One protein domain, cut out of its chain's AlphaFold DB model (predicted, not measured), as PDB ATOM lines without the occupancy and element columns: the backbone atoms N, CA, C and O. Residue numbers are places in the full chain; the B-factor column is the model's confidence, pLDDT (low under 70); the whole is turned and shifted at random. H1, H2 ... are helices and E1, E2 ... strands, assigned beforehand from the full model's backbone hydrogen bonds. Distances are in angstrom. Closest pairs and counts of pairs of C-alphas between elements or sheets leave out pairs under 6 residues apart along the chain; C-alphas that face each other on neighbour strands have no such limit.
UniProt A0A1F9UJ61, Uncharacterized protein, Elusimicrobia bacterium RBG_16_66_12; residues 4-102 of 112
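AT A GLANCE: This is residues 4 to 102 of the 112 residues of an uncharacterized protein of Elusimicrobia bacterium RBG_16_66_12 (UniProt A0A1F9UJ61). With little regular structure, this is a loose mesh of loops: helix H1 along one side, the antiparallel hairpin E1 and E2 opposite, short helices H2 and H3 towards one end, and loop residues 53 to 64 making the other. Of 99 printed residues, 35 are in named elements, H1, E1, E2, H2, H3 in order, mixed in class. The radius of gyration of the C-alphas is 15.7 A, the spans 49 by 35 by 25 A.

HOW THE PARTS SIT: H1, residues 4 to 19, touches no helix. E1, residues 49 to 52, and E2, residues 65 to 68, form a hairpin, antiparallel at 153 degrees, N 50 and O 67 within hydrogen-bond range at 2.7 A. H2, residues 85 to 88, and H3, residues 95 to 101, are apart. Every O i to N i+4 pair is within range in H3, 10 of 12 in H1; H2 is too short for one.

IN THESE COORDINATES: H1 runs 24.1 A from C-alpha 4 at (-0.365, -29.567, 27.830). E1 measures 9.7 A, E2 10.4 A, H2 7.8 A. H3, 10.1 A, ends at C-alpha 101 (-7.412, -37.773, 28.649).

THE WHOLE: The printed part has no cut. Links H1 to E1, E1 to E2 and E2 to H2 are long. Residues 43 to 73 have pLDDT under 70.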
ATOM      1  N   SER A   4      -0.511 -31.001  27.532       89.62
ATOM      2  CA  SER A   4      -0.365 -29.567  27.830       89.62
ATOM      3  C   SER A   4       0.774 -29.295  28.822       89.62
ATOM      4  O   SER A   4       1.603 -28.411  28.599       89.62
ATOM      5  N   ARG A   5       0.903 -30.122  29.868       87.25
ATOM      6  CA  ARG A   5       2.015 -30.026  30.831       87.25
ATOM      7  C   ARG A   5       3.361 -30.384  30.212       87.25
ATOM      8  O   ARG A   5       4.369 -29.797  30.592       87.25
ATOM      9  N   TRP A   6       3.389 -31.332  29.273       87.44
ATOM     10  CA  TRP A   6       4.608 -31.640  28.522       87.44
ATOM     11  C   TRP A   6       5.032 -30.463  27.651       87.44
ATOM     12  O   TRP A   6       6.180 -30.046  27.759       87.44
ATOM     13  N   ARG A   7       4.111 -29.874  26.877       88.62
ATOM     14  CA  ARG A   7       4.392 -28.689  26.046       88.62
ATOM     15  C   ARG A   7       4.980 -27.546  26.866       88.62
ATOM     16  O   ARG A   7       5.986 -26.977  26.473       88.62
ATOM     17  N   ALA A   8       4.395 -27.260  28.029       89.31
ATOM     18  CA  ALA A   8       4.861 -26.181  28.898       89.31
ATOM     19  C   ALA A   8       6.272 -26.424  29.468       89.31
ATOM     20  O   ALA A   8       7.020 -25.478  29.695       89.31
ATOM     21  N   ARG A   9       6.647 -27.685  29.719       87.25
ATOM     22  CA  ARG A   9       7.928 -28.041  30.358       87.25
ATOM     23  C   ARG A   9       9.056 -28.317  29.372       87.25
ATOM     24  O   ARG A   9      10.218 -28.170  29.742       87.25
ATOM     25  N   LEU A  10       8.727 -28.719  28.145       84.94
ATOM     26  CA  LEU A  10       9.692 -29.135  27.125       84.94
ATOM     27  C   LEU A  10      10.793 -28.089  26.865       84.94
ATOM     28  O   LEU A  10      11.948 -28.501  26.812       84.94
ATOM     29  N   PRO A  11      10.505 -26.770  26.775       88.69
ATOM     30  CA  PRO A  11      11.549 -25.770  26.555       88.69
ATOM     31  C   PRO A  11      12.551 -25.663  27.697       88.69
ATOM     32  O   PRO A  11      13.753 -25.645  27.450       88.69
ATOM     33  N   GLY A  12      12.067 -25.632  28.941       86.06
ATOM     34  CA  GLY A  12      12.941 -25.574  30.112       86.06
ATOM     35  C   GLY A  12      13.774 -26.844  30.258       86.06
ATOM     36  O   GLY A  12      14.962 -26.770  30.544       86.06
ATOM     37  N   LEU A  13      13.168 -28.008  29.997       81.88
ATOM     38  CA  LEU A  13      13.877 -29.280  30.046       81.88
ATOM     39  C   LEU A  13      14.961 -29.358  28.966       81.88
ATOM     40  O   LEU A  13      16.091 -29.688  29.291       81.88
ATOM     41  N   ALA A  14      14.645 -29.017  27.713       80.88
ATOM     42  CA  ALA A  14      15.619 -29.012  26.619       80.88
ATOM     43  C   ALA A  14      16.842 -28.152  26.965       80.88
ATOM     44  O   ALA A  14      17.964 -28.648  26.904       80.88
ATOM     45  N   ARG A  15      16.608 -26.932  27.466       84.38
ATOM     46  CA  ARG A  15      17.673 -26.008  27.867       84.38
ATOM     47  C   ARG A  15      18.596 -26.576  28.946       84.38
ATOM     48  O   ARG A  15      19.805 -26.466  28.817       84.38
ATOM     49  N   ILE A  16      18.048 -27.222  29.980       78.94
ATOM     50  CA  ILE A  16      18.858 -27.830  31.054       78.94
ATOM     51  C   ILE A  16      19.840 -28.870  30.494       78.94
ATOM     52  O   ILE A  16      20.987 -28.934  30.927       78.94
ATOM     53  N   PHE A  17      19.389 -29.699  29.550       74.56
ATOM     54  CA  PHE A  17      20.227 -30.737  28.949       74.56
ATOM     55  C   PHE A  17      21.220 -30.159  27.929       74.56
ATOM     56  O   PHE A  17      22.374 -30.581  27.919       74.56
ATOM     57  N   GLU A  18      20.806 -29.166  27.135       80.31
ATOM     58  CA  GLU A  18      21.680 -28.414  26.222       80.31
ATOM     59  C   GLU A  18      22.829 -27.728  26.975       80.31
ATOM     60  O   GLU A  18      23.990 -27.931  26.621       80.31
ATOM     61  N   ASP A  19      22.525 -27.008  28.062       78.88
ATOM     62  CA  ASP A  19      23.514 -26.325  28.911       78.88
ATOM     63  C   ASP A  19      24.501 -27.320  29.559       78.88
ATOM     64  O   ASP A  19      25.655 -26.986  29.828       78.88
ATOM     65  N   ALA A  20      24.067 -28.565  29.781       74.19
ATOM     66  CA  ALA A  20      24.897 -29.648  30.306       74.19
ATOM     67  C   ALA A  20      25.669 -30.426  29.219       74.19
ATOM     68  O   ALA A  20      26.388 -31.371  29.548       74.19
ATOM     69  N   GLY A  21      25.509 -30.088  27.933       76.25
ATOM     70  CA  GLY A  21      26.106 -30.830  26.817       76.25
ATOM     71  C   GLY A  21      25.552 -32.252  26.651       76.25
ATOM     72  O   GLY A  21      26.209 -33.113  26.066       76.25
ATOM     73  N   VAL A  22      24.356 -32.527  27.178       74.62
ATOM     74  CA  VAL A  22      23.718 -33.848  27.156       74.62
ATOM     75  C   VAL A  22      22.595 -33.874  26.122       74.62
ATOM     76  O   VAL A  22      21.737 -32.998  26.068       74.62
ATOM     77  N   VAL A  23      22.543 -34.932  25.312       73.38
ATOM     78  CA  VAL A  23      21.487 -35.102  24.309       73.38
ATOM     79  C   VAL A  23      20.203 -35.623  24.960       73.38
ATOM     80  O   VAL A  23      20.130 -36.776  25.385       73.38
ATOM     81  N   LEU A  24      19.155 -34.796  24.978       76.19
ATOM     82  CA  LEU A  24      17.814 -35.209  25.394       76.19
ATOM     83  C   LEU A  24      17.051 -35.868  24.232       76.19
ATOM     84  O   LEU A  24      16.952 -35.326  23.126       76.19
ATOM     85  N   ARG A  25      16.458 -37.036  24.498       78.44
ATOM     86  CA  ARG A  25      15.535 -37.731  23.590       78.44
ATOM     87  C   ARG A  25      14.294 -38.185  24.347       78.44
ATOM     88  O   ARG A  25      14.381 -38.857  25.372       78.44
ATOM     89  N   LEU A  26      13.129 -37.820  23.831       74.88
ATOM     90  CA  LEU A  26      11.823 -38.074  24.423       74.88
ATOM     91  C   LEU A  26      11.090 -39.159  23.636       74.88
ATOM     92  O   LEU A  26      11.076 -39.174  22.402       74.88
ATOM     93  N   PHE A  27      10.448 -40.064  24.371       76.56
ATOM     94  CA  PHE A  27       9.766 -41.230  23.822       76.56
ATOM     95  C   PHE A  27       8.275 -41.179  24.117       76.56
ATOM     96  O   PHE A  27       7.863 -40.852  25.230       76.56
ATOM     97  N   GLY A  28       7.461 -41.569  23.131       76.25
ATOM     98  CA  GLY A  28       6.024 -41.746  23.338       76.25
ATOM     99  C   GLY A  28       5.233 -40.443  23.469       76.25
ATOM    100  O   GLY A  28       4.055 -40.481  23.823       76.25
ATOM    101  N   LEU A  29       5.864 -39.308  23.165       83.94
ATOM    102  CA  LEU A  29       5.192 -38.031  22.988       83.94
ATOM    103  C   LEU A  29       4.919 -37.812  21.494       83.94
ATOM    104  O   LEU A  29       5.852 -37.902  20.692       83.94
ATOM    105  N   PRO A  30       3.674 -37.494  21.103       87.31
ATOM    106  CA  PRO A  30       3.354 -37.243  19.708       87.31
ATOM    107  C   PRO A  30       4.083 -35.986  19.221       87.31
ATOM    108  O   PRO A  30       4.261 -35.025  19.968       87.31
ATOM    109  N   LEU A  31       4.449 -35.947  17.938       88.69
ATOM    110  CA  LEU A  31       5.245 -34.849  17.363       88.69
ATOM    111  C   LEU A  31       4.607 -33.455  17.494       88.69
ATOM    112  O   LEU A  31       5.305 -32.451  17.391       88.69
ATOM    113  N   CYS A  32       3.297 -33.374  17.730       89.06
ATOM    114  CA  CYS A  32       2.595 -32.121  18.006       89.06
ATOM    115  C   CYS A  32       2.878 -31.514  19.391       89.06
ATOM    116  O   CYS A  32       2.445 -30.401  19.665       89.06
ATOM    117  N   VAL A  33       3.589 -32.233  20.260       88.19
ATOM    118  CA  VAL A  33       4.009 -31.772  21.593       88.19
ATOM    119  C   VAL A  33       5.417 -31.177  21.570       88.19
ATOM    120  O   VAL A  33       5.796 -30.474  22.498       88.19
ATOM    121  N   MET A  34       6.172 -31.424  20.498       85.62
ATOM    122  CA  MET A  34       7.590 -31.070  20.405       85.62
ATOM    123  C   MET A  34       7.856 -29.591  20.106       85.62
ATOM    124  O   MET A  34       9.006 -29.188  20.141       85.62
ATOM    125  N   ASP A  35       6.833 -28.787  19.808       80.81
ATOM    126  CA  ASP A  35       6.971 -27.339  19.572       80.81
ATOM    127  C   ASP A  35       8.098 -26.972  18.582       80.81
ATOM    128  O   ASP A  35       9.013 -26.212  18.874       80.81
ATOM    129  N   GLY A  36       8.106 -27.630  17.419       79.75
ATOM    130  CA  GLY A  36       9.146 -27.438  16.400       79.75
ATOM    131  C   GLY A  36      10.445 -28.217  16.640       79.75
ATOM    132  O   GLY A  36      11.117 -28.530  15.663       79.75
ATOM    133  N   ARG A  37      10.726 -28.647  17.878       79.38
ATOM    134  CA  ARG A  37      11.918 -29.422  18.264       79.38
ATOM    135  C   ARG A  37      11.817 -30.915  17.952       79.38
ATOM    136  O   ARG A  37      11.771 -31.781  18.830       79.38
ATOM    137  N   LEU A  38      11.687 -31.229  16.665       80.00
ATOM    138  CA  LEU A  38      11.549 -32.603  16.173       80.00
ATOM    139  C   LEU A  38      12.745 -33.492  16.526       80.00
ATOM    140  O   LEU A  38      12.557 -34.690  16.726       80.00
ATOM    141  N   GLU A  39      13.934 -32.914  16.648       79.00
ATOM    142  CA  GLU A  39      15.169 -33.583  17.044       79.00
ATOM    143  C   GLU A  39      15.094 -34.199  18.446       79.00
ATOM    144  O   GLU A  39      15.775 -35.186  18.710       79.00
ATOM    145  N   LEU A  40      14.232 -33.683  19.331       77.19
ATOM    146  CA  LEU A  40      13.992 -34.284  20.644       77.19
ATOM    147  C   LEU A  40      13.155 -35.560  20.554       77.19
ATOM    148  O   LEU A  40      13.169 -36.363  21.485       77.19
ATOM    149  N   SER A  41      12.406 -35.768  19.470       76.94
ATOM    150  CA  SER A  41      11.578 -36.956  19.327       76.94
ATOM    151  C   SER A  41      12.413 -38.163  18.941       76.94
ATOM    152  O   SER A  41      13.104 -38.165  17.928       76.94
ATOM    153  N   ASN A  42      12.248 -39.248  19.692       72.31
ATOM    154  CA  ASN A  42      12.801 -40.537  19.305       72.31
ATOM    155  C   ASN A  42      11.780 -41.462  18.631       72.31
ATOM    156  O   ASN A  42      12.038 -42.656  18.446       72.31
ATOM    157  N   ASP A  43      10.606 -40.937  18.261       66.88
ATOM    158  CA  ASP A  43       9.552 -41.732  17.623       66.88
ATOM    159  C   ASP A  43       9.942 -42.211  16.218       66.88
ATOM    160  O   ASP A  43       9.451 -43.255  15.791       66.88
ATOM    161  N   ALA A  44      10.877 -41.526  15.548       54.00
ATOM    162  CA  ALA A  44      11.464 -41.974  14.285       54.00
ATOM    163  C   ALA A  44      12.386 -43.201  14.438       54.00
ATOM    164  O   ALA A  44      12.700 -43.854  13.445       54.00
ATOM    165  N   HIS A  45      12.827 -43.534  15.659       53.97
ATOM    166  CA  HIS A  45      13.990 -44.404  15.844       53.97
ATOM    167  C   HIS A  45      13.764 -45.704  16.619       53.97
ATOM    168  O   HIS A  45      14.725 -46.457  16.772       53.97
ATOM    169  N   PHE A  46      12.562 -46.033  17.105       54.47
ATOM    170  CA  PHE A  46      12.418 -47.203  17.986       54.47
ATOM    171  C   PHE A  46      11.070 -47.954  17.885       54.47
ATOM    172  O   PHE A  46      10.031 -47.492  18.365       54.47
ATOM    173  N   SER A  47      11.151 -49.182  17.375       44.72
ATOM    174  CA  SER A  47      10.343 -50.371  17.702       44.72
ATOM    175  C   SER A  47      10.718 -50.936  19.100       44.72
ATOM    176  O   SER A  47      11.692 -50.472  19.703       44.72
ATOM    177  N   PRO A  48       9.930 -51.849  19.707       37.25
ATOM    178  CA  PRO A  48      10.160 -52.354  21.075       37.25
ATOM    179  C   PRO A  48      11.467 -53.154  21.236       37.25
ATOM    180  O   PRO A  48      11.524 -54.324  20.876       37.25
ATOM    181  N   ARG A  49      12.496 -52.550  21.849       42.81
ATOM    182  CA  ARG A  49      13.824 -53.160  22.026       42.81
ATOM    183  C   ARG A  49      14.412 -53.079  23.434       42.81
ATOM    184  O   ARG A  49      14.127 -52.139  24.169       42.81
ATOM    185  N   VAL A  50      15.245 -54.071  23.746       35.91
ATOM    186  CA  VAL A  50      16.223 -54.139  24.834       35.91
ATOM    187  C   VAL A  50      17.502 -53.446  24.369       35.91
ATOM    188  O   VAL A  50      18.046 -53.770  23.307       35.91
ATOM    189  N   THR A  51      17.968 -52.501  25.177       41.72
ATOM    190  CA  THR A  51      19.225 -51.776  24.981       41.72
ATOM    191  C   THR A  51      20.226 -52.288  26.016       41.72
ATOM    192  O   THR A  51      19.934 -52.241  27.210       41.72
ATOM    193  N   VAL A  52      21.380 -52.799  25.580       39.00
ATOM    194  CA  VAL A  52      22.496 -53.144  26.478       39.00
ATOM    195  C   VAL A  52      23.559 -52.076  26.301       39.00
ATOM    196  O   VAL A  52      24.209 -52.004  25.262       39.00
ATOM    197  N   GLU A  53      23.716 -51.233  27.313       40.81
ATOM    198  CA  GLU A  53      24.745 -50.199  27.342       40.81
ATOM    199  C   GLU A  53      25.888 -50.687  28.231       40.81
ATOM    200  O   GLU A  53      25.700 -50.965  29.416       40.81
ATOM    201  N   ARG A  54      27.085 -50.823  27.657       40.12
ATOM    202  CA  ARG A  54      28.307 -51.079  28.423       40.12
ATOM    203  C   ARG A  54      29.090 -49.770  28.450       40.12
ATOM    204  O   ARG A  54      29.463 -49.276  27.391       40.12
ATOM    205  N   ARG A  55      29.330 -49.204  29.640       41.66
ATOM    206  CA  ARG A  55      30.287 -48.095  29.803       41.66
ATOM    207  C   ARG A  55      31.642 -48.570  29.276       41.66
ATOM    208  O   ARG A  55      32.194 -49.521  29.828       41.66
ATOM    209  N   SER A  56      32.148 -47.959  28.209       48.88
ATOM    210  CA  SER A  56      33.555 -48.108  27.846       48.88
ATOM    211  C   SER A  56      34.409 -47.259  28.792       48.88
ATOM    212  O   SER A  56      33.944 -46.271  29.367       48.88
ATOM    213  N   VAL A  57      35.652 -47.690  28.976       46.84
ATOM    214  CA  VAL A  57      36.638 -47.130  29.914       46.84
ATOM    215  C   VAL A  57      37.146 -45.737  29.474       46.84
ATOM    216  O   VAL A  57      37.788 -45.061  30.266       46.84
ATOM    217  N   ASP A  58      36.739 -45.242  28.296       53.94
ATOM    218  CA  ASP A  58      37.202 -43.972  27.701       53.94
ATOM    219  C   ASP A  58      36.119 -42.871  27.619       53.94
ATOM    220  O   ASP A  58      36.182 -41.956  26.802       53.94
ATOM    221  N   GLY A  59      35.095 -42.937  28.475       52.97
ATOM    222  CA  GLY A  59      34.271 -41.766  28.817       52.97
ATOM    223  C   GLY A  59      33.135 -41.380  27.857       52.97
ATOM    224  O   GLY A  59      32.317 -40.541  28.230       52.97
ATOM    225  N   ALA A  60      33.001 -42.003  26.683       53.25
ATOM    226  CA  ALA A  60      31.878 -41.747  25.775       53.25
ATOM    227  C   ALA A  60      30.848 -42.899  25.796       53.25
ATOM    228  O   ALA A  60      31.185 -44.025  25.419       53.25
ATOM    229  N   PRO A  61      29.584 -42.666  26.204       53.00
ATOM    230  CA  PRO A  61      28.541 -43.678  26.082       53.00
ATOM    231  C   PRO A  61      28.214 -43.924  24.601       53.00
ATOM    232  O   PRO A  61      27.756 -43.029  23.893       53.00
ATOM    233  N   GLY A  62      28.449 -45.153  24.136       53.38
ATOM    234  CA  GLY A  62      28.133 -45.609  22.784       53.38
ATOM    235  C   GLY A  62      27.177 -46.799  22.812       53.38
ATOM    236  O   GLY A  62      27.401 -47.773  23.529       53.38
ATOM    237  N   LEU A  63      26.105 -46.731  22.026       49.75
ATOM    238  CA  LEU A  63      25.156 -47.829  21.852       49.75
ATOM    239  C   LEU A  63      25.814 -48.970  21.060       49.75
ATOM    240  O   LEU A  63      26.115 -48.796  19.883       49.75
ATOM    241  N   THR A  64      26.017 -50.135  21.682       46.06
ATOM    242  CA  THR A  64      26.755 -51.252  21.061       46.06
ATOM    243  C   THR A  64      25.869 -52.312  20.407       46.06
ATOM    244  O   THR A  64      26.315 -52.966  19.468       46.06
ATOM    245  N   ALA A  65      24.621 -52.497  20.855       38.69
ATOM    246  CA  ALA A  65      23.691 -53.451  20.244       38.69
ATOM    247  C   ALA A  65      22.213 -53.156  20.562       38.69
ATOM    248  O   ALA A  65      21.876 -52.507  21.553       38.69
ATOM    249  N   ILE A  66      21.323 -53.689  19.716       42.91
ATOM    250  CA  ILE A  66      19.860 -53.561  19.784       42.91
ATOM    251  C   ILE A  66      19.222 -54.951  19.601       42.91
ATOM    252  O   ILE A  66      19.474 -55.602  18.590       42.91
ATOM    253  N   LEU A  67      18.340 -55.380  20.516       37.50
ATOM    254  CA  LEU A  67      17.521 -56.601  20.367       37.50
ATOM    255  C   LEU A  67      16.030 -56.299  20.594       37.50
ATOM    256  O   LEU A  67      15.676 -55.739  21.622       37.50
ATOM    257  N   SER A  68      15.141 -56.663  19.662       45.19
ATOM    258  CA  SER A  68      13.713 -56.277  19.657       45.19
ATOM    259  C   SER A  68      12.794 -57.504  19.710       45.19
ATOM    260  O   SER A  68      12.906 -58.373  18.852       45.19
ATOM    261  N   ARG A  69      11.871 -57.579  20.683       38.81
ATOM    262  CA  ARG A  69      10.804 -58.602  20.758       38.81
ATOM    263  C   ARG A  69       9.462 -57.884  20.858       38.81
ATOM    264  O   ARG A  69       9.246 -57.092  21.768       38.81
ATOM    265  N   ASP A  70       8.618 -58.091  19.858       50.56
ATOM    266  CA  ASP A  70       7.499 -57.209  19.552       50.56
ATOM    267  C   ASP A  70       6.369 -57.273  20.592       50.56
ATOM    268  O   ASP A  70       5.664 -58.270  20.718       50.56
ATOM    269  N   ALA A  71       6.174 -56.172  21.314       45.09
ATOM    270  CA  ALA A  71       4.856 -55.735  21.737       45.09
ATOM    271  C   ALA A  71       4.680 -54.354  21.117       45.09
ATOM    272  O   ALA A  71       5.240 -53.367  21.614       45.09
ATOM    273  N   GLY A  72       3.971 -54.298  19.987       55.56
ATOM    274  CA  GLY A  72       3.637 -53.053  19.317       55.56
ATOM    275  C   GLY A  72       3.159 -52.062  20.369       55.56
ATOM    276  O   GLY A  72       2.182 -52.316  21.072       55.56
ATOM    277  N   ARG A  73       3.922 -50.980  20.556       64.94
ATOM    278  CA  ARG A  73       3.615 -49.922  21.521       64.94
ATOM    279  C   ARG A  73       2.202 -49.458  21.190       64.94
ATOM    280  O   ARG A  73       2.068 -48.764  20.189       64.94
ATOM    281  N   ARG A  74       1.197 -49.905  21.956       78.12
ATOM    282  CA  ARG A  74      -0.243 -49.686  21.740       78.12
ATOM    283  C   ARG A  74      -0.521 -48.195  21.606       78.12
ATOM    284  O   ARG A  74      -0.691 -47.501  22.608       78.12
ATOM    285  N   ARG A  75      -0.391 -47.693  20.380       83.56
ATOM    286  CA  ARG A  75      -0.405 -46.283  20.022       83.56
ATOM    287  C   ARG A  75      -1.371 -46.101  18.874       83.56
ATOM    288  O   ARG A  75      -1.302 -46.811  17.873       83.56
ATOM    289  N   SER A  76      -2.202 -45.085  19.013       88.38
ATOM    290  CA  SER A  76      -3.281 -44.776  18.100       88.38
ATOM    291  C   SER A  76      -3.182 -43.343  17.597       88.38
ATOM    292  O   SER A  76      -2.715 -42.420  18.274       88.38
ATOM    293  N   LYS A  77      -3.652 -43.157  16.364       90.62
ATOM    294  CA  LYS A  77      -3.833 -41.851  15.725       90.62
ATOM    295  C   LYS A  77      -5.339 -41.612  15.619       90.62
ATOM    296  O   LYS A  77      -5.934 -42.075  14.645       90.62
ATOM    297  N   PRO A  78      -5.968 -40.947  16.603       91.31
ATOM    298  CA  PRO A  78      -7.406 -40.690  16.560       91.31
ATOM    299  C   PRO A  78      -7.777 -39.815  15.357       91.31
ATOM    300  O   PRO A  78      -6.907 -39.233  14.707       91.31
ATOM    301  N   ALA A  79      -9.075 -39.700  15.061       92.88
ATOM    302  CA  ALA A  79      -9.578 -39.003  13.874       92.88
ATOM    303  C   ALA A  79      -9.026 -37.573  13.715       92.88
ATOM    304  O   ALA A  79      -8.704 -37.173  12.598       92.88
ATOM    305  N   VAL A  80      -8.812 -36.856  14.825       92.00
ATOM    306  CA  VAL A  80      -8.187 -35.521  14.841       92.00
ATOM    307  C   VAL A  80      -6.802 -35.500  14.181       92.00
ATOM    308  O   VAL A  80      -6.431 -34.503  13.587       92.00
ATOM    309  N   CYS A  81      -6.050 -36.605  14.180       91.56
ATOM    310  CA  CYS A  81      -4.735 -36.701  13.539       91.56
ATOM    311  C   CYS A  81      -4.784 -36.930  12.018       91.56
ATOM    312  O   CYS A  81      -3.723 -36.943  11.390       91.56
ATOM    313  N   ARG A  82      -5.962 -37.150  11.412       91.62
ATOM    314  CA  ARG A  82      -6.097 -37.396   9.961       91.62
ATOM    315  C   ARG A  82      -5.453 -36.309   9.082       91.62
ATOM    316  O   ARG A  82      -4.684 -36.708   8.213       91.62
ATOM    317  N   PRO A  83      -5.677 -34.999   9.305       91.94
ATOM    318  CA  PRO A  83      -5.097 -33.942   8.472       91.94
ATOM    319  C   PRO A  83      -3.637 -33.598   8.816       91.94
ATOM    320  O   PRO A  83      -3.068 -32.695   8.216       91.94
ATOM    321  N   CYS A  84      -3.011 -34.265   9.793       90.50
ATOM    322  CA  CYS A  84      -1.674 -33.898  10.263       90.50
ATOM    323  C   CYS A  84      -0.605 -34.162   9.190       90.50
ATOM    324  O   CYS A  84      -0.414 -35.310   8.778       90.50
ATOM    325  N   SER A  85       0.173 -33.142   8.821       90.25
ATOM    326  CA  SER A  85       1.293 -33.276   7.871       90.25
ATOM    327  C   SER A  85       2.343 -34.293   8.345       90.25
ATOM    328  O   SER A  85       2.891 -35.067   7.563       90.25
ATOM    329  N   ALA A  86       2.547 -34.394   9.660       86.38
ATOM    330  CA  ALA A  86       3.480 -35.333  10.278       86.38
ATOM    331  C   ALA A  86       2.903 -36.751  10.489       86.38
ATOM    332  O   ALA A  86       3.526 -37.570  11.167       86.38
ATOM    333  N   ARG A  87       1.721 -37.084   9.944       86.06
ATOM    334  CA  ARG A  87       1.024 -38.362  10.208       86.06
ATOM    335  C   ARG A  87       1.854 -39.599   9.860       86.06
ATOM    336  O   ARG A  87       1.711 -40.613  10.542       86.06
ATOM    337  N   LYS A  88       2.683 -39.546   8.813       84.12
ATOM    338  CA  LYS A  88       3.545 -40.673   8.409       84.12
ATOM    339  C   LYS A  88       4.710 -40.904   9.382       84.12
ATOM    340  O   LYS A  88       5.116 -42.044   9.553       84.12
ATOM    341  N   LEU A  89       5.187 -39.849  10.043       81.62
ATOM    342  CA  LEU A  89       6.353 -39.876  10.935       81.62
ATOM    343  C   LEU A  89       5.968 -40.065  12.410       81.62
ATOM    344  O   LEU A  89       6.631 -40.778  13.152       81.62
ATOM    345  N   CYS A  90       4.879 -39.433  12.848       85.38
ATOM    346  CA  CYS A  90       4.388 -39.526  14.218       85.38
ATOM    347  C   CYS A  90       3.705 -40.875  14.439       85.38
ATOM    348  O   CYS A  90       2.799 -41.226  13.683       85.38
ATOM    349  N   ALA A  91       4.059 -41.607  15.496       82.12
ATOM    350  CA  ALA A  91       3.392 -42.862  15.840       82.12
ATOM    351  C   ALA A  91       2.012 -42.659  16.497       82.12
ATOM    352  O   ALA A  91       1.206 -43.585  16.519       82.12
ATOM    353  N   GLY A  92       1.711 -41.446  16.966       86.75
ATOM    354  CA  GLY A  92       0.485 -41.127  17.697       86.75
ATOM    355  C   GLY A  92       0.702 -41.149  19.208       86.75
ATOM    356  O   GLY A  92       1.819 -40.969  19.688       86.75
ATOM    357  N   VAL A  93      -0.377 -41.346  19.956       87.94
ATOM    358  CA  VAL A  93      -0.369 -41.409  21.427       87.94
ATOM    359  C   VAL A  93      -0.700 -42.807  21.900       87.94
ATOM    360  O   VAL A  93      -1.360 -43.544  21.181       87.94
ATOM    361  N   PHE A  94      -0.275 -43.169  23.109       87.00
ATOM    362  CA  PHE A  94      -0.660 -44.450  23.698       87.00
ATOM    363  C   PHE A  94      -2.174 -44.560  23.886       87.00
ATOM    364  O   PHE A  94      -2.817 -43.585  24.268       87.00
ATOM    365  N   ASP A  95      -2.731 -45.753  23.699       86.44
ATOM    366  CA  ASP A  95      -4.171 -46.001  23.858       86.44
ATOM    367  C   ASP A  95      -4.649 -45.592  25.260       86.44
ATOM    368  O   ASP A  95      -5.617 -44.847  25.399       86.44
ATOM    369  N   ARG A  96      -3.857 -45.911  26.292       84.12
ATOM    370  CA  ARG A  96      -4.121 -45.501  27.682       84.12
ATOM    371  C   ARG A  96      -4.203 -43.983  27.872       84.12
ATOM    372  O   ARG A  96      -4.903 -43.505  28.762       84.12
ATOM    373  N   TYR A  97      -3.479 -43.209  27.058       87.31
ATOM    374  CA  TYR A  97      -3.603 -41.751  27.078       87.31
ATOM    375  C   TYR A  97      -4.987 -41.326  26.582       87.31
ATOM    376  O   TYR A  97      -5.623 -40.498  27.226       87.31
ATOM    377  N   LEU A  98      -5.465 -41.911  25.482       89.56
ATOM    378  CA  LEU A  98      -6.795 -41.620  24.941       89.56
ATOM    379  C   LEU A  98      -7.899 -42.025  25.918       89.56
ATOM    380  O   LEU A  98      -8.832 -41.253  26.110       89.56
ATOM    381  N   GLU A  99      -7.761 -43.175  26.576       89.38
ATOM    382  CA  GLU A  99      -8.689 -43.633  27.622       89.38
ATOM    383  C   GLU A  99      -8.763 -42.652  28.801       89.38
ATOM    384  O   GLU A  99      -9.835 -42.422  29.349       89.38
ATOM    385  N   SER A 100      -7.629 -42.059  29.189       89.88
ATOM    386  CA  SER A 100      -7.542 -41.215  30.392       89.88
ATOM    387  C   SER A 100      -7.810 -39.727  30.133       89.88
ATOM    388  O   SER A 100      -8.286 -39.029  31.023       89.88
ATOM    389  N   PHE A 101      -7.443 -39.214  28.954       89.25
ATOM    390  CA  PHE A 101      -7.412 -37.773  28.649       89.25
ATOM    391  C   PHE A 101      -8.110 -37.407  27.328       89.25
ATOM    392  O   PHE A 101      -8.229 -36.226  27.001       89.25
ATOM    393  N   GLY A 102      -8.556 -38.391  26.543       91.56
ATOM    394  CA  GLY A 102      -9.145 -38.165  25.227       91.56
ATOM    395  C   GLY A 102      -8.159 -37.613  24.188       91.56
ATOM    396  O   GLY A 102      -6.938 -37.648  24.345       91.56
TER     397      GLY A 102